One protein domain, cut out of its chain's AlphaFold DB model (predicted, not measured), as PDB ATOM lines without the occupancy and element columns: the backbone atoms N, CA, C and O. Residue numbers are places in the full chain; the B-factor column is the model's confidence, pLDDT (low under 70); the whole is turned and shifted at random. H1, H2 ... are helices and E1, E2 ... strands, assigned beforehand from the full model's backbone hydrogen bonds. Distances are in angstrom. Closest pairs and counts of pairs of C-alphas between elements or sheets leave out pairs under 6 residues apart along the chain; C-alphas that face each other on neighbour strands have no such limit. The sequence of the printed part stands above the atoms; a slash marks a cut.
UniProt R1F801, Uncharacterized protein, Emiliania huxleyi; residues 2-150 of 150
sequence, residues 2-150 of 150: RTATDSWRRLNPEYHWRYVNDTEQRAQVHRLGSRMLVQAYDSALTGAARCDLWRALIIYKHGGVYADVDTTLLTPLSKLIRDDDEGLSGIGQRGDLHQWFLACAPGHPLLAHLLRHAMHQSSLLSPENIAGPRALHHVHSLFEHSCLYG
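What this domain is: This is residues 2 to 150 of the 150 residues of an uncharacterized protein of Emiliania huxleyi (UniProt R1F801). A small three-stranded sheet packs along one side of the long helix H4, and H2, H3 and H6 crowd round the rest of H4. H7 runs from E3, with residues 145 to 150 sticking out, while H1 and the short H5 lie far out, away from the other helices. The printed part has 149 residues with seven named helices and three named strands, in the order H1 H2 H3 H4 E1 H5 E2 E3 H6 H7; the antiparallel sheet runs E1 E3 E2, and the class is mostly helix. The whole is compact, with a radius of gyration of the C-alphas of 15.4 A and spans of 44 by 42 by 27 A.

How they stand to each other: In the sheet, the inner strand E3, residues 97 to 104, bends by 106 degrees at residue 100. It is antiparallel to edge strand E1, residues 64 to 67, with N 66 and O 102 2.8 A apart, within hydrogen-bond range. It forms a hairpin with the other edge strand, E2, residues 87 to 91, with N 88 and O 103 2.7 A apart. E1, H5 (residues 77 to 80) and E2 make a split strand-helix-strand unit, two strands running the same way with E3 between them, and its crossover is left-handed. H4, residues 47 to 62, is on one face of the sheet at a height over the sheet of 9.7 A, making two layers, a helix on one face of a sheet, and it lies over E3, with 11 of its C-alphas falling on E3 and 2 on E1, only just too few for it to lie over E1 as well. H2, residues 22 to 32, touches H4 at Val 29 and Trp 54, C-alphas 6.5 A apart, at a steep tilt of 43 degrees. H3, residues 35 to 43, forms helical hairpins with H2 and with H4. H6, residues 109 to 123, touches H4 at Leu 111 and Tyr 60, C-alphas 5.9 A apart. H7, residues 133 to 148, touches H6 at a steep tilt of 53 degrees, the closest C-alphas being Leu 136 and Leu 114, 6.1 A. H1, residues 2 to 11, touches no helix. In H2, H3, H4, H6 and H7 every O i to N i+4 pair is within hydrogen-bond range; in H1 4 of 6 are, and H5 is too short for one.

Where its parts are: H1 begins at C-alpha 2, (52.058, 185.909, 215.327). H4 is 21.9 A long, H6 21.5 A and E3 13.4 A. H7, 22.5 A long, ends at C-alpha 148, (43.922, 145.042, 202.902).

The domain as a whole: The C-alphas of Arg 2 and Gly 150 are the two farthest apart, at 46.8 A. The printed part has no cut and no long link. The mean pLDDT of the printed part is 87.9; residue 2, residues 125 to 129 and residues 145 to 150 are under 70.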
ATOM      1  N   ARG A   2      52.553 185.956 213.922       61.94
ATOM      2  CA  ARG A   2      52.058 185.909 215.327       61.94
ATOM      3  C   ARG A   2      50.630 185.355 215.463       61.94
ATOM      4  O   ARG A   2      50.392 184.466 216.268       61.94
ATOM      5  N   THR A   3      49.722 185.784 214.590       72.75
ATOM      6  CA  THR A   3      48.317 185.347 214.581       72.75
ATOM      7  C   THR A   3      48.125 183.841 214.376       72.75
ATOM      8  O   THR A   3      47.277 183.248 215.040       72.75
ATOM      9  N   ALA A   4      48.921 183.216 213.501       84.00
ATOM     10  CA  ALA A   4      48.838 181.785 213.216       84.00
ATOM     11  C   ALA A   4      49.240 180.982 214.456       84.00
ATOM     12  O   ALA A   4      48.445 180.229 215.006       84.00
ATOM     13  N   THR A   5      50.424 181.256 214.990       84.81
ATOM     14  CA  THR A   5      50.958 180.605 216.187       84.81
ATOM     15  C   THR A   5      50.121 180.830 217.450       84.81
ATOM     16  O   THR A   5      49.993 179.930 218.279       84.81
ATOM     17  N   ASP A   6      49.519 182.014 217.601       90.69
ATOM     18  CA  ASP A   6      48.687 182.343 218.763       90.69
ATOM     19  C   ASP A   6      47.365 181.561 218.760       90.69
ATOM     20  O   ASP A   6      46.846 181.226 219.828       90.69
ATOM     21  N   SER A   7      46.838 181.214 217.577       93.38
ATOM     22  CA  SER A   7      45.622 180.400 217.461       93.38
ATOM     23  C   SER A   7      45.782 179.030 218.126       93.38
ATOM     24  O   SER A   7      44.899 178.618 218.875       93.38
ATOM     25  N   TRP A   8      46.940 178.386 217.956       94.44
ATOM     26  CA  TRP A   8      47.248 177.086 218.555       94.44
ATOM     27  C   TRP A   8      47.259 177.135 220.077       94.44
ATOM     28  O   TRP A   8      46.635 176.297 220.720       94.44
ATOM     29  N   ARG A   9      47.921 178.141 220.660       92.75
ATOM     30  CA  ARG A   9      48.002 178.295 222.121       92.75
ATOM     31  C   ARG A   9      46.644 178.599 222.734       92.75
ATOM     32  O   ARG A   9      46.298 178.065 223.779       92.75
ATOM     33  N   ARG A  10      45.883 179.487 222.089       94.94
ATOM     34  CA  ARG A  10      44.577 179.931 222.584       94.94
ATOM     35  C   ARG A  10      43.535 178.819 222.519       94.94
ATOM     36  O   ARG A  10      42.682 178.756 223.394       94.94
ATOM     37  N   LEU A  11      43.566 178.002 221.467       96.19
ATOM     38  CA  LEU A  11      42.585 176.937 221.258       96.19
ATOM     39  C   LEU A  11      42.931 175.632 221.984       96.19
ATOM     40  O   LEU A  11      42.030 174.816 222.137       96.19
ATOM     41  N   ASN A  12      44.182 175.447 222.420       96.12
ATOM     42  CA  ASN A  12      44.645 174.222 223.082       96.12
ATOM     43  C   ASN A  12      45.504 174.542 224.326       96.12
ATOM     44  O   ASN A  12      46.691 174.198 224.363       96.12
ATOM     45  N   PRO A  13      44.966 175.263 225.329       95.69
ATOM     46  CA  PRO A  13      45.714 175.645 226.532       95.69
ATOM     47  C   PRO A  13      46.216 174.451 227.363       95.69
ATOM     48  O   PRO A  13      47.127 174.610 228.172       95.69
ATOM     49  N   GLU A  14      45.634 173.270 227.172       94.25
ATOM     50  CA  GLU A  14      46.008 172.008 227.807       94.25
ATOM     51  C   GLU A  14      47.271 171.364 227.211       94.25
ATOM     52  O   GLU A  14      47.853 170.471 227.826       94.25
ATOM     53  N   TYR A  15      47.726 171.814 226.035       94.62
ATOM     54  CA  TYR A  15      48.909 171.265 225.375       94.62
ATOM     55  C   TYR A  15      50.196 171.970 225.813       94.62
ATOM     56  O   TYR A  15      50.289 173.199 225.879       94.62
ATOM     57  N   HIS A  16      51.260 171.185 225.988       93.44
ATOM     58  CA  HIS A  16      52.620 171.712 226.014       93.44
ATOM     59  C   HIS A  16      53.109 171.947 224.585       93.44
ATOM     60  O   HIS A  16      53.223 171.019 223.789       93.44
ATOM     61  N   TRP A  17      53.424 173.196 224.264       91.38
ATOM     62  CA  TRP A  17      53.787 173.622 222.918       91.38
ATOM     63  C   TRP A  17      55.251 174.065 222.875       91.38
ATOM     64  O   TRP A  17      55.778 174.644 223.827       91.38
ATOM     65  N   ARG A  18      55.929 173.777 221.760       92.38
ATOM     66  CA  ARG A  18      57.356 174.064 221.583       92.38
ATOM     67  C   ARG A  18      57.640 174.553 220.167       92.38
ATOM     68  O   ARG A  18      57.189 173.941 219.207       92.38
ATOM     69  N   TYR A  19      58.443 175.611 220.054       92.31
ATOM     70  CA  TYR A  19      59.146 175.938 218.813       92.31
ATOM     71  C   TYR A  19      60.523 175.305 218.835       92.31
ATOM     72  O   TYR A  19      61.180 175.291 219.874       92.31
ATOM     73  N   VAL A  20      60.934 174.778 217.689       93.88
ATOM     74  CA  VAL A  20      62.226 174.124 217.517       93.88
ATOM     75  C   VAL A  20      62.904 174.785 216.332       93.88
ATOM     76  O   VAL A  20      62.336 174.833 215.244       93.88
ATOM     77  N   ASN A  21      64.088 175.343 216.564       94.94
ATOM     78  CA  ASN A  21      64.928 175.883 215.495       94.94
ATOM     79  C   ASN A  21      65.859 174.806 214.913       94.94
ATOM     80  O   ASN A  21      65.995 173.722 215.478       94.94
ATOM     81  N   ASP A  22      66.560 175.129 213.827       95.12
ATOM     82  CA  ASP A  22      67.471 174.222 213.116       95.12
ATOM     83  C   ASP A  22      68.541 173.573 214.017       95.12
ATOM     84  O   ASP A  22      68.879 172.396 213.854       95.12
ATOM     85  N   THR A  23      69.076 174.314 214.994       97.19
ATOM     86  CA  THR A  23      70.093 173.800 215.927       97.19
ATOM     87  C   THR A  23      69.497 172.747 216.854       97.19
ATOM     88  O   THR A  23      70.072 171.671 217.041       97.19
ATOM     89  N   GLU A  24      68.327 173.032 217.424       97.50
ATOM     90  CA  GLU A  24      67.606 172.090 218.277       97.50
ATOM     91  C   GLU A  24      67.124 170.872 217.487       97.50
ATOM     92  O   GLU A  24      67.244 169.744 217.968       97.50
ATOM     93  N   GLN A  25      66.640 171.090 216.264       97.44
ATOM     94  CA  GLN A  25      66.223 170.059 215.323       97.44
ATOM     95  C   GLN A  25      67.358 169.065 215.083       97.44
ATOM     96  O   GLN A  25      67.210 167.864 215.323       97.44
ATOM     97  N   ARG A  26      68.536 169.575 214.703       97.75
ATOM     98  CA  ARG A  26      69.726 168.754 214.485       97.75
ATOM     99  C   ARG A  26      70.134 168.013 215.756       97.75
ATOM    100  O   ARG A  26      70.362 166.807 215.712       97.75
ATOM    101  N   ALA A  27      70.176 168.691 216.902       98.38
ATOM    102  CA  ALA A  27      70.521 168.055 218.174       98.38
ATOM    103  C   ALA A  27      69.558 166.906 218.532       98.38
ATOM    104  O   ALA A  27      69.986 165.860 219.021       98.38
ATOM    105  N   GLN A  28      68.264 167.075 218.262       98.25
ATOM    106  CA  GLN A  28      67.262 166.036 218.475       98.25
ATOM    107  C   GLN A  28      67.454 164.847 217.528       98.25
ATOM    108  O   GLN A  28      67.414 163.710 217.997       98.25
ATOM    109  N   VAL A  29      67.729 165.082 216.240       98.25
ATOM    110  CA  VAL A  29      68.007 163.998 215.281       98.25
ATOM    111  C   VAL A  29      69.243 163.201 215.689       98.25
ATOM    112  O   VAL A  29      69.177 161.977 215.739       98.25
ATOM    113  N   HIS A  30      70.337 163.866 216.066       98.31
ATOM    114  CA  HIS A  30      71.552 163.183 216.529       98.31
ATOM    115  C   HIS A  30      71.351 162.387 217.819       98.31
ATOM    116  O   HIS A  30      72.013 161.373 218.023       98.31
ATOM    117  N   ARG A  31      70.450 162.840 218.698       98.31
ATOM    118  CA  ARG A  31      70.169 162.168 219.969       98.31
ATOM    119  C   ARG A  31      69.208 160.987 219.825       98.31
ATOM    120  O   ARG A  31      69.350 160.007 220.545       98.31
ATOM    121  N   LEU A  32      68.195 161.106 218.966       98.00
ATOM    122  CA  LEU A  32      67.066 160.166 218.895       98.00
ATOM    123  C   LEU A  32      67.106 159.243 217.672       98.00
ATOM    124  O   LEU A  32      66.454 158.193 217.671       98.00
ATOM    125  N   GLY A  33      67.801 159.659 216.614       96.56
ATOM    126  CA  GLY A  33      67.876 158.957 215.341       96.56
ATOM    127  C   GLY A  33      68.913 157.837 215.331       96.56
ATOM    128  O   GLY A  33      69.874 157.829 216.096       96.56
ATOM    129  N   SER A  34      68.728 156.880 214.422       96.44
ATOM    130  CA  SER A  34      69.766 155.901 214.099       96.44
ATOM    131  C   SER A  34      70.908 156.569 213.325       96.44
ATOM    132  O   SER A  34      70.728 157.629 212.725       96.44
ATOM    133  N   ARG A  35      72.070 155.910 213.246       95.69
ATOM    134  CA  ARG A  35      73.199 156.385 212.425       95.69
ATOM    135  C   ARG A  35      72.792 156.669 210.973       95.69
ATOM    136  O   ARG A  35      73.206 157.679 210.417       95.69
ATOM    137  N   MET A  36      71.963 155.805 210.382       93.81
ATOM    138  CA  MET A  36      71.464 155.983 209.014       93.81
ATOM    139  C   MET A  36      70.529 157.186 208.890       93.81
ATOM    140  O   MET A  36      70.612 157.919 207.912       93.81
ATOM    141  N   LEU A  37      69.669 157.428 209.884       95.62
ATOM    142  CA  LEU A  37      68.782 158.591 209.869       95.62
ATOM    143  C   LEU A  37      69.556 159.899 210.044       95.62
ATOM    144  O   LEU A  37      69.260 160.877 209.365       95.62
ATOM    145  N   VAL A  38      70.567 159.909 210.917       96.38
ATOM    146  CA  VAL A  38      71.476 161.051 211.078       96.38
ATOM    147  C   VAL A  38      72.194 161.350 209.765       96.38
ATOM    148  O   VAL A  38      72.220 162.497 209.336       96.38
ATOM    149  N   GLN A  39      72.707 160.321 209.085       93.69
ATOM    150  CA  GLN A  39      73.327 160.481 207.770       93.69
ATOM    151  C   GLN A  39      72.335 161.033 206.738       93.69
ATOM    152  O   GLN A  39      72.670 161.971 206.018       93.69
ATOM    153  N   ALA A  40      71.106 160.510 206.699       92.44
ATOM    154  CA  ALA A  40      70.064 161.015 205.812       92.44
ATOM    155  C   ALA A  40      69.759 162.495 206.065       92.44
ATOM    156  O   ALA A  40      69.691 163.276 205.119       92.44
ATOM    157  N   TYR A  41      69.666 162.892 207.331       95.06
ATOM    158  CA  TYR A  41      69.434 164.274 207.734       95.06
ATOM    159  C   TYR A  41      70.591 165.211 207.375       95.06
ATOM    160  O   TYR A  41      70.362 166.252 206.760       95.06
ATOM    161  N   ASP A  42      71.829 164.847 207.722       93.50
ATOM    162  CA  ASP A  42      73.013 165.674 207.452       93.50
ATOM    163  C   ASP A  42      73.314 165.762 205.940       93.50
ATOM    164  O   ASP A  42      73.862 166.761 205.482       93.50
ATOM    165  N   SER A  43      72.911 164.758 205.148       90.31
ATOM    166  CA  SER A  43      73.029 164.766 203.678       90.31
ATOM    167  C   SER A  43      71.904 165.516 202.950       90.31
ATOM    168  O   SER A  43      72.008 165.762 201.747       90.31
ATOM    169  N   ALA A  44      70.820 165.877 203.643       89.62
ATOM    170  CA  ALA A  44      69.662 166.502 203.017       89.62
ATOM    171  C   ALA A  44      70.000 167.908 202.487       89.62
ATOM    172  O   ALA A  44      70.443 168.789 203.231       89.62
ATOM    173  N   LEU A  45      69.730 168.132 201.195       86.88
ATOM    174  CA  LEU A  45      70.136 169.349 200.479       86.88
ATOM    175  C   LEU A  45      69.379 170.612 200.911       86.88
ATOM    176  O   LEU A  45      69.883 171.719 200.739       86.88
ATOM    177  N   THR A  46      68.170 170.472 201.459       89.19
ATOM    178  CA  THR A  46      67.305 171.607 201.806       89.19
ATOM    179  C   THR A  46      66.871 171.573 203.268       89.19
ATOM    180  O   THR A  46      66.730 170.510 203.873       89.19
ATOM    181  N   GLY A  47      66.613 172.758 203.834       90.31
ATOM    182  CA  GLY A  47      66.009 172.881 205.165       90.31
ATOM    183  C   GLY A  47      64.640 172.200 205.241       90.31
ATOM    184  O   GLY A  47      64.360 171.513 206.213       90.31
ATOM    185  N   ALA A  48      63.840 172.285 204.173       89.50
ATOM    186  CA  ALA A  48      62.553 171.598 204.083       89.50
ATOM    187  C   ALA A  48      62.696 170.071 204.219       89.50
ATOM    188  O   ALA A  48      62.027 169.474 205.054       89.50
ATOM    189  N   ALA A  49      63.633 169.449 203.494       89.75
ATOM    190  CA  ALA A  49      63.872 168.008 203.604       89.75
ATOM    191  C   ALA A  49      64.348 167.599 205.010       89.75
ATOM    192  O   ALA A  49      63.953 166.554 205.527       89.75
ATOM    193  N   ARG A  50      65.158 168.443 205.666       94.12
ATOM    194  CA  ARG A  50      65.521 168.254 207.079       94.12
ATOM    195  C   ARG A  50      64.287 168.312 207.983       94.12
ATOM    196  O   ARG A  50      64.134 167.450 208.850       94.12
ATOM    197  N   CYS A  51      63.399 169.286 207.782       94.19
ATOM    198  CA  CYS A  51      62.136 169.416 208.519       94.19
ATOM    199  C   CYS A  51      61.229 168.199 208.344       94.19
ATOM    200  O   CYS A  51      60.735 167.689 209.349       94.19
ATOM    201  N   ASP A  52      61.091 167.687 207.120       93.38
ATOM    202  CA  ASP A  52      60.318 166.478 206.819       93.38
ATOM    203  C   ASP A  52      60.827 165.262 207.621       93.38
ATOM    204  O   ASP A  52      60.057 164.573 208.294       93.38
ATOM    205  N   LEU A  53      62.147 165.029 207.627       95.31
ATOM    206  CA  LEU A  53      62.768 163.939 208.394       95.31
ATOM    207  C   LEU A  53      62.579 164.109 209.901       95.31
ATOM    208  O   LEU A  53      62.261 163.158 210.618       95.31
ATOM    209  N   TRP A  54      62.805 165.325 210.389       97.19
ATOM    210  CA  TRP A  54      62.752 165.613 211.812       97.19
ATOM    211  C   TRP A  54      61.343 165.479 212.381       97.19
ATOM    212  O   TRP A  54      61.180 164.814 213.402       97.19
ATOM    213  N   ARG A  55      60.320 166.049 211.731       96.38
ATOM    214  CA  ARG A  55      58.945 165.948 212.239       96.38
ATOM    215  C   ARG A  55      58.481 164.491 212.272       96.38
ATOM    216  O   ARG A  55      57.885 164.070 213.259       96.38
ATOM    217  N   ALA A  56      58.835 163.701 211.252       96.75
ATOM    218  CA  ALA A  56      58.518 162.279 211.211       96.75
ATOM    219  C   ALA A  56      59.195 161.536 212.370       96.75
ATOM    220  O   ALA A  56      58.551 160.731 213.038       96.75
ATOM    221  N   LEU A  57      60.466 161.843 212.662       97.94
ATOM    222  CA  LEU A  57      61.192 161.266 213.795       97.94
ATOM    223  C   LEU A  57      60.570 161.647 215.141       97.94
ATOM    224  O   LEU A  57      60.390 160.775 215.990       97.94
ATOM    225  N   ILE A  58      60.272 162.929 215.360       97.62
ATOM    226  CA  ILE A  58      59.747 163.412 216.641       97.62
ATOM    227  C   ILE A  58      58.368 162.830 216.919       97.62
ATOM    228  O   ILE A  58      58.171 162.271 217.998       97.62
ATOM    229  N   ILE A  59      57.456 162.875 215.944       97.44
ATOM    230  CA  ILE A  59      56.123 162.289 216.106       97.44
ATOM    231  C   ILE A  59      56.221 160.767 216.241       97.44
ATOM    232  O   ILE A  59      55.563 160.191 217.099       97.44
ATOM    233  N   TYR A  60      57.110 160.093 215.507       97.62
ATOM    234  CA  TYR A  60      57.321 158.658 215.705       97.62
ATOM    235  C   TYR A  60      57.813 158.321 217.122       97.62
ATOM    236  O   TYR A  60      57.379 157.332 217.704       97.62
ATOM    237  N   LYS A  61      58.723 159.117 217.695       97.69
ATOM    238  CA  LYS A  61      59.312 158.835 219.015       97.69
ATOM    239  C   LYS A  61      58.419 159.222 220.184       97.69
ATOM    240  O   LYS A  61      58.463 158.547 221.209       97.69
ATOM    241  N   HIS A  62      57.674 160.312 220.057       96.25
ATOM    242  CA  HIS A  62      56.965 160.927 221.177       96.25
ATOM    243  C   HIS A  62      55.449 160.979 220.988       96.25
ATOM    244  O   HIS A  62      54.735 161.214 221.958       96.25
ATOM    245  N   GLY A  63      54.957 160.734 219.774       95.06
ATOM    246  CA  GLY A  63      53.581 161.018 219.401       95.06
ATOM    247  C   GLY A  63      53.277 162.512 219.463       95.06
ATOM    248  O   GLY A  63      54.175 163.357 219.377       95.06
ATOM    249  N   GLY A  64      52.001 162.830 219.648       95.06
ATOM    250  CA  GLY A  64      51.524 164.202 219.772       95.06
ATOM    251  C   GLY A  64      51.273 164.840 218.412       95.06
ATOM    252  O   GLY A  64      50.933 164.148 217.456       95.06
ATOM    253  N   VAL A  65      51.409 166.167 218.348       95.94
ATOM    254  CA  VAL A  65      50.999 166.977 217.195       95.94
ATOM    255  C   VAL A  65      52.154 167.836 216.692       95.94
ATOM    256  O   VAL A  65      52.812 168.534 217.463       95.94
ATOM    257  N   TYR A  66      52.365 167.812 215.382       96.25
ATOM    258  CA  TYR A  66      53.213 168.730 214.638       96.25
ATOM    259  C   TYR A  66      52.351 169.577 213.699       96.25
ATOM    260  O   TYR A  66      51.422 169.065 213.073       96.25
ATOM    261  N   ALA A  67      52.713 170.852 213.554       94.81
ATOM    262  CA  ALA A  67      52.185 171.730 212.520       94.81
ATOM    263  C   ALA A  67      53.266 172.703 212.031       94.81
ATOM    264  O   ALA A  67      54.107 173.144 212.821       94.81
ATOM    265  N   ASP A  68      53.221 173.069 210.750       93.50
ATOM    266  CA  ASP A  68      54.065 174.133 210.207       93.50
ATOM    267  C   ASP A  68      53.727 175.479 210.879       93.50
ATOM    268  O   ASP A  68      52.574 175.780 211.201       93.50
ATOM    269  N   VAL A  69      54.748 176.309 211.106       91.56
ATOM    270  CA  VAL A  69      54.648 177.545 211.910       91.56
ATOM    271  C   VAL A  69      53.710 178.607 211.314       91.56
ATOM    272  O   VAL A  69      53.245 179.509 212.013       91.56
ATOM    273  N   ASP A  70      53.434 178.523 210.018       91.75
ATOM    274  CA  ASP A  70      52.517 179.386 209.276       91.75
ATOM    275  C   ASP A  70      51.076 178.844 209.229       91.75
ATOM    276  O   ASP A  70      50.180 179.520 208.715       91.75
ATOM    277  N   THR A  71      50.812 177.690 209.847       91.81
ATOM    278  CA  THR A  71      49.474 177.099 209.927       91.81
ATOM    279  C   THR A  71      48.633 177.803 210.989       91.81
ATOM    280  O   THR A  71      49.024 177.913 212.150       91.81
ATOM    281  N   THR A  72      47.434 178.255 210.615       93.94
ATOM    282  CA  THR A  72      46.446 178.797 211.561       93.94
ATOM    283  C   THR A  72      45.440 177.718 211.930       93.94
ATOM    284  O   THR A  72      44.795 177.146 211.053       93.94
ATOM    285  N   LEU A  73      45.267 177.468 213.225       94.06
ATOM    286  CA  LEU A  73      44.271 176.533 213.720       94.06
ATOM    287  C   LEU A  73      42.915 177.232 213.865       94.06
ATOM    288  O   LEU A  73      42.791 178.255 214.542       94.06
ATOM    289  N   LEU A  74      41.888 176.673 213.225       94.25
ATOM    290  CA  LEU A  74      40.535 177.240 213.223       94.25
ATOM    291  C   LEU A  74      39.619 176.618 214.287       94.25
ATOM    292  O   LEU A  74      38.670 177.261 214.730       94.25
ATOM    293  N   THR A  75      39.908 175.389 214.718       94.25
ATOM    294  CA  THR A  75      39.134 174.643 215.719       94.25
ATOM    295  C   THR A  75      40.078 173.951 216.708       94.25
ATOM    296  O   THR A  75      41.162 173.551 216.290       94.25
ATOM    297  N   PRO A  76      39.718 173.800 217.997       95.88
ATOM    298  CA  PRO A  76      40.528 173.049 218.959       95.88
ATOM    299  C   PRO A  76      40.841 171.626 218.492       95.88
ATOM    300  O   PRO A  76      40.007 170.980 217.854       95.88
ATOM    301  N   LEU A  77      42.014 171.119 218.870       95.56
ATOM    302  CA  LEU A  77      42.466 169.763 218.559       95.56
ATOM    303  C   LEU A  77      41.538 168.702 219.144       95.56
ATOM    304  O   LEU A  77      41.291 167.709 218.476       95.56
ATOM    305  N   SER A  78      40.927 168.958 220.301       94.56
ATOM    306  CA  SER A  78      39.903 168.087 220.906       94.56
ATOM    307  C   SER A  78      38.644 167.889 220.050       94.56
ATOM    308  O   SER A  78      37.840 167.007 220.331       94.56
ATOM    309  N   LYS A  79      38.440 168.710 219.011       94.31
ATOM    310  CA  LYS A  79      37.373 168.518 218.013       94.31
ATOM    311  C   LYS A  79      37.868 167.893 216.713       94.31
ATOM    312  O   LYS A  79      37.045 167.498 215.893       94.31
ATOM    313  N   LEU A  80      39.180 167.902 216.491       92.19
ATOM    314  CA  LEU A  80      39.811 167.427 215.265       92.19
ATOM    315  C   LEU A  80      40.325 165.990 215.412       92.19
ATOM    316  O   LEU A  80      40.194 165.218 214.473       92.19
ATOM    317  N   ILE A  81      40.898 165.668 216.571       92.69
ATOM    318  CA  ILE A  81      41.494 164.376 216.910       92.69
ATOM    319  C   ILE A  81      40.545 163.668 217.876       92.69
ATOM    320  O   ILE A  81      40.177 164.241 218.905       92.69
ATOM    321  N   ARG A  82      40.140 162.447 217.534       90.19
ATOM    322  CA  ARG A  82      39.339 161.569 218.390       90.19
ATOM    323  C   ARG A  82      40.235 160.689 219.255       90.19
ATOM    324  O   ARG A  82      41.386 160.437 218.913       90.19
ATOM    325  N   ASP A  83      39.684 160.193 220.356       86.56
ATOM    326  CA  ASP A  83      40.413 159.333 221.297       86.56
ATOM    327  C   ASP A  83      40.834 157.984 220.682       86.56
ATOM    328  O   ASP A  83      41.771 157.353 221.168       86.56
ATOM    329  N   ASP A  84      40.153 157.543 219.620       88.06
ATOM    330  CA  ASP A  84      40.425 156.314 218.869       88.06
ATOM    331  C   ASP A  84      41.241 156.537 217.581       88.06
ATOM    332  O   ASP A  84      41.546 155.571 216.879       88.06
ATOM    333  N   ASP A  85      41.639 157.777 217.272       88.81
ATOM    334  CA  ASP A  85      42.500 158.056 216.122       88.81
ATOM    335  C   ASP A  85      43.946 157.605 216.411       88.81
ATOM    336  O   ASP A  85      44.638 158.148 217.274       88.81
ATOM    337  N   GLU A  86      44.459 156.653 215.630       84.88
ATOM    338  CA  GLU A  86      45.875 156.254 215.705       84.88
ATOM    339  C   GLU A  86      46.797 157.233 214.952       84.88
ATOM    340  O   GLU A  86      47.970 157.419 215.312       84.88
ATOM    341  N   GLY A  87      46.260 157.904 213.927       91.00
ATOM    342  CA  GLY A  87      46.987 158.849 213.092       91.00
ATOM    343  C   GLY A  87      46.079 159.766 212.272       91.00
ATOM    344  O   GLY A  87      45.096 159.335 211.680       91.00
ATOM    345  N   LEU A  88      46.461 161.037 212.188       92.25
ATOM    346  CA  LEU A  88      45.810 162.084 211.418       92.25
ATOM    347  C   LEU A  88      46.871 162.917 210.686       92.25
ATOM    348  O   LEU A  88      47.916 163.272 211.234       92.25
ATOM    349  N   SER A  89      46.596 163.247 209.429       92.31
ATOM    350  CA  SER A  89      47.484 164.015 208.556       92.31
ATOM    351  C   SER A  89      46.658 164.977 207.709       92.31
ATOM    352  O   SER A  89      45.477 164.742 207.448       92.31
ATOM    353  N   GLY A  90      47.272 166.087 207.298       86.81
ATOM    354  CA  GLY A  90      46.659 166.986 206.326       86.81
ATOM    355  C   GLY A  90      46.463 166.299 204.973       86.81
ATOM    356  O   GLY A  90      47.296 165.501 204.555       86.81
ATOM    357  N   ILE A  91      45.392 166.639 204.257       85.19
ATOM    358  CA  ILE A  91      45.144 166.149 202.894       85.19
ATOM    359  C   ILE A  91      45.358 167.301 201.910       85.19
ATOM    360  O   ILE A  91      44.809 168.392 202.077       85.19
ATOM    361  N   GLY A  92      46.191 167.070 200.898       81.19
ATOM    362  CA  GLY A  92      46.430 167.993 199.797       81.19
ATOM    363  C   GLY A  92      45.265 168.038 198.809       81.19
ATOM    364  O   GLY A  92      44.369 167.199 198.814       81.19
ATOM    365  N   GLN A  93      45.290 169.004 197.886       81.94
ATOM    366  CA  GLN A  93      44.218 169.179 196.890       81.94
ATOM    367  C   GLN A  93      44.000 167.960 195.980       81.94
ATOM    368  O   GLN A  93      42.956 167.849 195.345       81.94
ATOM    369  N   ARG A  94      44.987 167.061 195.886       80.75
ATOM    370  CA  ARG A  94      44.923 165.847 195.064       80.75
ATOM    371  C   ARG A  94      44.537 164.603 195.869       80.75
ATOM    372  O   ARG A  94      44.572 163.511 195.315       80.75
ATOM    373  N   GLY A  95      44.187 164.756 197.147       79.81
ATOM    374  CA  GLY A  95      43.923 163.631 198.047       79.81
ATOM    375  C   GLY A  95      45.190 162.984 198.613       79.81
ATOM    376  O   GLY A  95      45.109 161.962 199.285       79.81
ATOM    377  N   ASP A  96      46.367 163.555 198.350       78.81
ATOM    378  CA  ASP A  96      47.636 163.072 198.874       78.81
ATOM    379  C   ASP A  96      47.840 163.482 200.337       78.81
ATOM    380  O   ASP A  96      47.425 164.561 200.756       78.81
ATOM    381  N   LEU A  97      48.499 162.625 201.122       84.50
ATOM    382  CA  LEU A  97      48.829 162.937 202.511       84.50
ATOM    383  C   LEU A  97      49.955 163.962 202.580       84.50
ATOM    384  O   LEU A  97      50.987 163.843 201.914       84.50
ATOM    385  N   HIS A  98      49.760 164.968 203.418       83.69
ATOM    386  CA  HIS A  98      50.666 166.086 203.597       83.69
ATOM    387  C   HIS A  98      51.156 166.168 205.032       83.69
ATOM    388  O   HIS A  98      50.465 165.853 205.998       83.69
ATOM    389  N   GLN A  99      52.380 166.660 205.162       84.38
ATOM    390  CA  GLN A  99      53.084 166.709 206.432       84.38
ATOM    391  C   GLN A  99      53.116 168.088 207.092       84.38
ATOM    392  O   GLN A  99      53.749 168.236 208.136       84.38
ATOM    393  N   TRP A 100      52.434 169.084 206.518       88.62
ATOM    394  CA  TRP A 100      52.266 170.389 207.167       88.62
ATOM    395  C   TRP A 100      51.510 170.265 208.501       88.62
ATOM    396  O   TRP A 100      51.628 171.139 209.353       88.62
ATOM    397  N   PHE A 101      50.777 169.163 208.702       93.75
ATOM    398  CA  PHE A 101      50.193 168.739 209.971       93.75
ATOM    399  C   PHE A 101      50.294 167.219 210.122       93.75
ATOM    400  O   PHE A 101      49.972 166.478 209.190       93.75
ATOM    401  N   LEU A 102      50.710 166.768 211.304       94.81
ATOM    402  CA  LEU A 102      50.735 165.360 211.696       94.81
ATOM    403  C   LEU A 102      50.303 165.241 213.153       94.81
ATOM    404  O   LEU A 102      50.866 165.914 214.012       94.81
ATOM    405  N   ALA A 103      49.370 164.344 213.438       95.38
ATOM    406  CA  ALA A 103      49.051 163.918 214.789       95.38
ATOM    407  C   ALA A 103      49.024 162.392 214.824       95.38
ATOM    408  O   ALA A 103      48.214 161.788 214.135       95.38
ATOM    409  N   CYS A 104      49.919 161.754 215.571       95.25
ATOM    410  CA  CYS A 104      49.957 160.292 215.650       95.25
ATOM    411  C   CYS A 104      50.289 159.829 217.065       95.25
ATOM    412  O   CYS A 104      50.987 160.523 217.813       95.25
ATOM    413  N   ALA A 105      49.869 158.610 217.391       93.56
ATOM    414  CA  ALA A 105      50.399 157.891 218.539       93.56
ATOM    415  C   ALA A 105      51.912 157.610 218.364       93.56
ATOM    416  O   ALA A 105      52.395 157.428 217.237       93.56
ATOM    417  N   PRO A 106      52.699 157.562 219.459       95.44
ATOM    418  CA  PRO A 106      54.104 157.173 219.382       95.44
ATOM    419  C   PRO A 106      54.238 155.762 218.797       95.44
ATOM    420  O   PRO A 106      53.480 154.856 219.131       95.44
ATOM    421  N   GLY A 107      55.229 155.561 217.932       95.38
ATOM    422  CA  GLY A 107      55.484 154.272 217.292       95.38
ATOM    423  C   GLY A 107      54.637 153.980 216.049       95.38
ATOM    424  O   GLY A 107      54.756 152.878 215.516       95.38
ATOM    425  N   HIS A 108      53.838 154.937 215.556       94.50
ATOM    426  CA  HIS A 108      52.899 154.700 214.455       94.50
ATOM    427  C   HIS A 108      53.559 154.037 213.218       94.50
ATOM    428  O   HIS A 108      54.549 154.573 212.689       94.50
ATOM    429  N   PRO A 109      53.017 152.911 212.702       93.75
ATOM    430  CA  PRO A 109      53.640 152.135 211.628       93.75
ATOM    431  C   PRO A 109      53.916 152.936 210.354       93.75
ATOM    432  O   PRO A 109      54.973 152.760 209.745       93.75
ATOM    433  N   LEU A 110      53.019 153.847 209.964       91.38
ATOM    434  CA  LEU A 110      53.209 154.695 208.779       91.38
ATOM    435  C   LEU A 110      54.497 155.529 208.872       91.38
ATOM    436  O   LEU A 110      55.271 155.591 207.918       91.38
ATOM    437  N   LEU A 111      54.778 156.112 210.042       94.50
ATOM    438  CA  LEU A 111      55.979 156.920 210.254       94.50
ATOM    439  C   LEU A 111      57.241 156.051 210.289       94.50
ATOM    440  O   LEU A 111      58.277 156.453 209.763       94.50
ATOM    441  N   ALA A 112      57.153 154.830 210.825       94.81
ATOM    442  CA  ALA A 112      58.252 153.867 210.755       94.81
ATOM    443  C   ALA A 112      58.600 153.494 209.304       94.81
ATOM    444  O   ALA A 112      59.778 153.360 208.961       94.81
ATOM    445  N   HIS A 113      57.593 153.311 208.444       93.19
ATOM    446  CA  HIS A 113      57.809 153.051 207.021       93.19
ATOM    447  C   HIS A 113      58.378 154.281 206.302       93.19
ATOM    448  O   HIS A 113      59.333 154.137 205.541       93.19
ATOM    449  N   LEU A 114      57.875 155.483 206.602       92.44
ATOM    450  CA  LEU A 114      58.384 156.734 206.037       92.44
ATOM    451  C   LEU A 114      59.865 156.951 206.379       92.44
ATOM    452  O   LEU A 114      60.671 157.226 205.493       92.44
ATOM    453  N   LEU A 115      60.244 156.780 207.648       94.62
ATOM    454  CA  LEU A 115      61.635 156.922 208.089       94.62
ATOM    455  C   LEU A 115      62.545 155.864 207.449       94.62
ATOM    456  O   LEU A 115      63.675 156.175 207.074       94.62
ATOM    457  N   ARG A 116      62.070 154.622 207.279       93.00
ATOM    458  CA  ARG A 116      62.823 153.575 206.564       93.00
ATOM    459  C   ARG A 116      63.019 153.906 205.091       93.00
ATOM    460  O   ARG A 116      64.144 153.802 204.607       93.00
ATOM    461  N   HIS A 117      61.959 154.336 204.409       89.81
ATOM    462  CA  HIS A 117      62.035 154.796 203.025       89.81
ATOM    463  C   HIS A 117      63.068 155.918 202.889       89.81
ATOM    464  O   HIS A 117      63.963 155.848 202.050       89.81
ATOM    465  N   ALA A 118      63.005 156.903 203.781       88.75
ATOM    466  CA  ALA A 118      63.929 158.020 203.807       88.75
ATOM    467  C   ALA A 118      65.402 157.600 203.960       88.75
ATOM    468  O   ALA A 118      66.270 158.027 203.197       88.75
ATOM    469  N   MET A 119      65.697 156.723 204.920       89.69
ATOM    470  CA  MET A 119      67.054 156.201 205.112       89.69
ATOM    471  C   MET A 119      67.558 155.441 203.876       89.69
ATOM    472  O   MET A 119      68.730 155.559 203.520       89.69
ATOM    473  N   HIS A 120      66.679 154.693 203.203       86.19
ATOM    474  CA  HIS A 120      67.023 153.961 201.988       86.19
ATOM    475  C   HIS A 120      67.314 154.903 200.809       86.19
ATOM    476  O   HIS A 120      68.357 154.773 200.175       86.19
ATOM    477  N   GLN A 121      66.458 155.896 200.543       79.19
ATOM    478  CA  GLN A 121      66.661 156.849 199.438       79.19
ATOM    479  C   GLN A 121      67.947 157.669 199.595       79.19
ATOM    480  O   GLN A 121      68.686 157.865 198.631       79.19
ATOM    481  N   SER A 122      68.267 158.084 200.826       75.44
ATOM    482  CA  SER A 122      69.531 158.772 201.104       75.44
ATOM    483  C   SER A 122      70.747 157.905 200.757       75.44
ATOM    484  O   SER A 122      71.709 158.401 200.171       75.44
ATOM    485  N   SER A 123      70.693 156.598 201.041       70.81
ATOM    486  CA  SER A 123      71.787 155.674 200.708       70.81
ATOM    487  C   SER A 123      72.011 155.502 199.200       70.81
ATOM    488  O   SER A 123      73.122 155.185 198.783       70.81
ATOM    489  N   LEU A 124      70.987 155.772 198.385       70.81
ATOM    490  CA  LEU A 124      71.051 155.723 196.924       70.81
ATOM    491  C   LEU A 124      71.519 157.040 196.288       70.81
ATOM    492  O   LEU A 124      71.495 157.157 195.065       70.81
ATOM    493  N   LEU A 125      71.920 158.038 197.089       64.50
ATOM    494  CA  LEU A 125      72.257 159.385 196.614       64.50
ATOM    495  C   LEU A 125      71.136 160.004 195.759       64.50
ATOM    496  O   LEU A 125      71.414 160.735 194.813       64.50
ATOM    497  N   SER A 126      69.872 159.705 196.076       60.25
ATOM    498  CA  SER A 126      68.694 160.331 195.462       60.25
ATOM    499  C   SER A 126      68.159 161.409 196.411       60.25
ATOM    500  O   SER A 126      67.350 161.109 197.292       60.25
ATOM    501  N   PRO A 127      68.667 162.655 196.328       55.09
ATOM    502  CA  PRO A 127      68.377 163.690 197.312       55.09
ATOM    503  C   PRO A 127      66.977 164.294 197.164       55.09
ATOM    504  O   PRO A 127      66.495 164.944 198.097       55.09
ATOM    505  N   GLU A 128      66.309 164.116 196.021       57.00
ATOM    506  CA  GLU A 128      64.944 164.597 195.854       57.00
ATOM    507  C   GLU A 128      63.935 163.781 196.674       57.00
ATOM    508  O   GLU A 128      63.723 162.591 196.469       57.00
ATOM    509  N   ASN A 129      63.224 164.480 197.564       62.59
ATOM    510  CA  ASN A 129      61.974 164.010 198.162       62.59
ATOM    511  C   ASN A 129      62.099 162.707 198.982       62.59
ATOM    512  O   ASN A 129      61.295 161.787 198.866       62.59
ATOM    513  N   ILE A 130      63.102 162.674 199.857       75.25
ATOM    514  CA  ILE A 130      63.429 161.549 200.741       75.25
ATOM    515  C   ILE A 130      62.296 161.250 201.747       75.25
ATOM    516  O   ILE A 130      61.978 160.088 202.010       75.25
ATOM    517  N   ALA A 131      61.681 162.302 202.299       75.94
ATOM    518  CA  ALA A 131      60.661 162.200 203.345       75.94
ATOM    519  C   ALA A 131      59.474 163.163 203.177       75.94
ATOM    520  O   ALA A 131      58.640 163.214 204.070       75.94
ATOM    521  N   GLY A 132      59.379 163.910 202.072       76.38
ATOM    522  CA  GLY A 132      58.327 164.914 201.858       76.38
ATOM    523  C   GLY A 132      56.949 164.330 201.501       76.38
ATOM    524  O   GLY A 132      56.768 163.108 201.503       76.38
ATOM    525  N   PRO A 133      55.958 165.173 201.142       77.12
ATOM    526  CA  PRO A 133      54.574 164.746 200.901       77.12
ATOM    527  C   PRO A 133      54.422 163.590 199.906       77.12
ATOM    528  O   PRO A 133      53.686 162.645 200.179       77.12
ATOM    529  N   ARG A 134      55.169 163.574 198.787       80.12
ATOM    530  CA  ARG A 134      55.043 162.438 197.849       80.12
ATOM    531  C   ARG A 134      55.648 161.147 198.400       80.12
ATOM    532  O   ARG A 134      55.151 160.081 198.064       80.12
ATOM    533  N   ALA A 135      56.688 161.231 199.236       79.56
ATOM    534  CA  ALA A 135      57.230 160.049 199.908       79.56
ATOM    535  C   ALA A 135      56.223 159.495 200.921       79.56
ATOM    536  O   ALA A 135      55.998 158.289 200.954       79.56
ATOM    537  N   LEU A 136      55.556 160.371 201.685       79.81
ATOM    538  CA  LEU A 136      54.479 159.964 202.588       79.81
ATOM    539  C   LEU A 136      53.326 159.304 201.833       79.81
ATOM    540  O   LEU A 136      52.913 158.212 202.204       79.81
ATOM    541  N   HIS A 137      52.839 159.931 200.762       81.38
ATOM    542  CA  HIS A 137      51.753 159.372 199.963       81.38
ATOM    543  C   HIS A 137      52.126 158.019 199.336       81.38
ATOM    544  O   HIS A 137      51.331 157.084 199.384       81.38
ATOM    545  N   HIS A 138      53.349 157.877 198.811       82.88
ATOM    546  CA  HIS A 138      53.841 156.606 198.271       82.88
ATOM    547  C   HIS A 138      53.921 155.508 199.339       82.88
ATOM    548  O   HIS A 138      53.494 154.382 199.115       82.88
ATOM    549  N   VAL A 139      54.449 155.828 200.521       82.31
ATOM    550  CA  VAL A 139      54.529 154.865 201.623       82.31
ATOM    551  C   VAL A 139      53.135 154.487 202.130       82.31
ATOM    552  O   VAL A 139      52.903 153.323 202.448       82.31
ATOM    553  N   HIS A 140      52.208 155.443 202.178       81.62
ATOM    554  CA  HIS A 140      50.827 155.198 202.576       81.62
ATOM    555  C   HIS A 140      50.120 154.223 201.636       81.62
ATOM    556  O   HIS A 140      49.522 153.267 202.115       81.62
ATOM    557  N   SER A 141      50.243 154.400 200.316       81.94
ATOM    558  CA  SER A 141      49.595 153.485 199.370       81.94
ATOM    559  C   SER A 141      50.115 152.051 199.509       81.94
ATOM    560  O   SER A 141      49.332 151.105 199.501       81.94
ATOM    561  N   LEU A 142      51.422 151.866 199.731       82.00
ATOM    562  CA  LEU A 142      52.002 150.545 200.011       82.00
ATOM    563  C   LEU A 142      51.505 149.951 201.338       82.00
ATOM    564  O   LEU A 142      51.282 148.741 201.433       82.00
ATOM    565  N   PHE A 143      51.342 150.792 202.361       77.56
ATOM    566  CA  PHE A 143      50.844 150.384 203.670       77.56
ATOM    567  C   PHE A 143      49.383 149.918 203.595       77.56
ATOM    568  O   PHE A 143      49.087 148.809 204.031       77.56
ATOM    569  N   GLU A 144      48.496 150.694 202.964       76.56
ATOM    570  CA  GLU A 144      47.089 150.315 202.770       76.56
ATOM    571  C   GLU A 144      46.949 149.005 201.987       76.56
ATOM    572  O   GLU A 144      46.185 148.126 202.383       76.56
ATOM    573  N   HIS A 145      47.737 148.820 200.921       68.44
ATOM    574  CA  HIS A 145      47.761 147.551 200.190       68.44
ATOM    575  C   HIS A 145      48.200 146.371 201.067       68.44
ATOM    576  O   HIS A 145      47.658 145.279 200.933       68.44
ATOM    577  N   SER A 146      49.148 146.569 201.981       62.03
ATOM    578  CA  SER A 146      49.614 145.496 202.866       62.03
ATOM    579  C   SER A 146      48.584 145.138 203.945       62.03
ATOM    580  O   SER A 146      48.487 143.978 204.326       62.03
ATOM    581  N   CYS A 147      47.796 146.111 204.417       58.66
ATOM    582  CA  CYS A 147      46.741 145.891 205.412       58.66
ATOM    583  C   CYS A 147      45.453 145.293 204.826       58.66
ATOM    584  O   CYS A 147      44.731 144.607 205.539       58.66
ATOM    585  N   LEU A 148      45.144 145.549 203.549       45.44
ATOM    586  CA  LEU A 148      43.922 145.042 202.902       45.44
ATOM    587  C   LEU A 148      44.037 143.595 202.396       45.44
ATOM    588  O   LEU A 148      43.014 142.964 202.135       45.44
ATOM    589  N   TYR A 149      45.256 143.077 202.240       47.69
ATOM    590  CA  TYR A 149      45.523 141.742 201.686       47.69
ATOM    591  C   TYR A 149      46.371 140.851 202.615       47.69
ATOM    592  O   TYR A 149      46.920 139.848 202.153       47.69
ATOM    593  N   GLY A 150      46.504 141.228 203.891       40.16
ATOM    594  CA  GLY A 150      47.277 140.522 204.922       40.16
ATOM    595  C   GLY A 150      46.412 139.823 205.960       40.16
ATOM    596  O   GLY A 150      45.293 140.314 206.223       40.16
TER     597      GLY A 150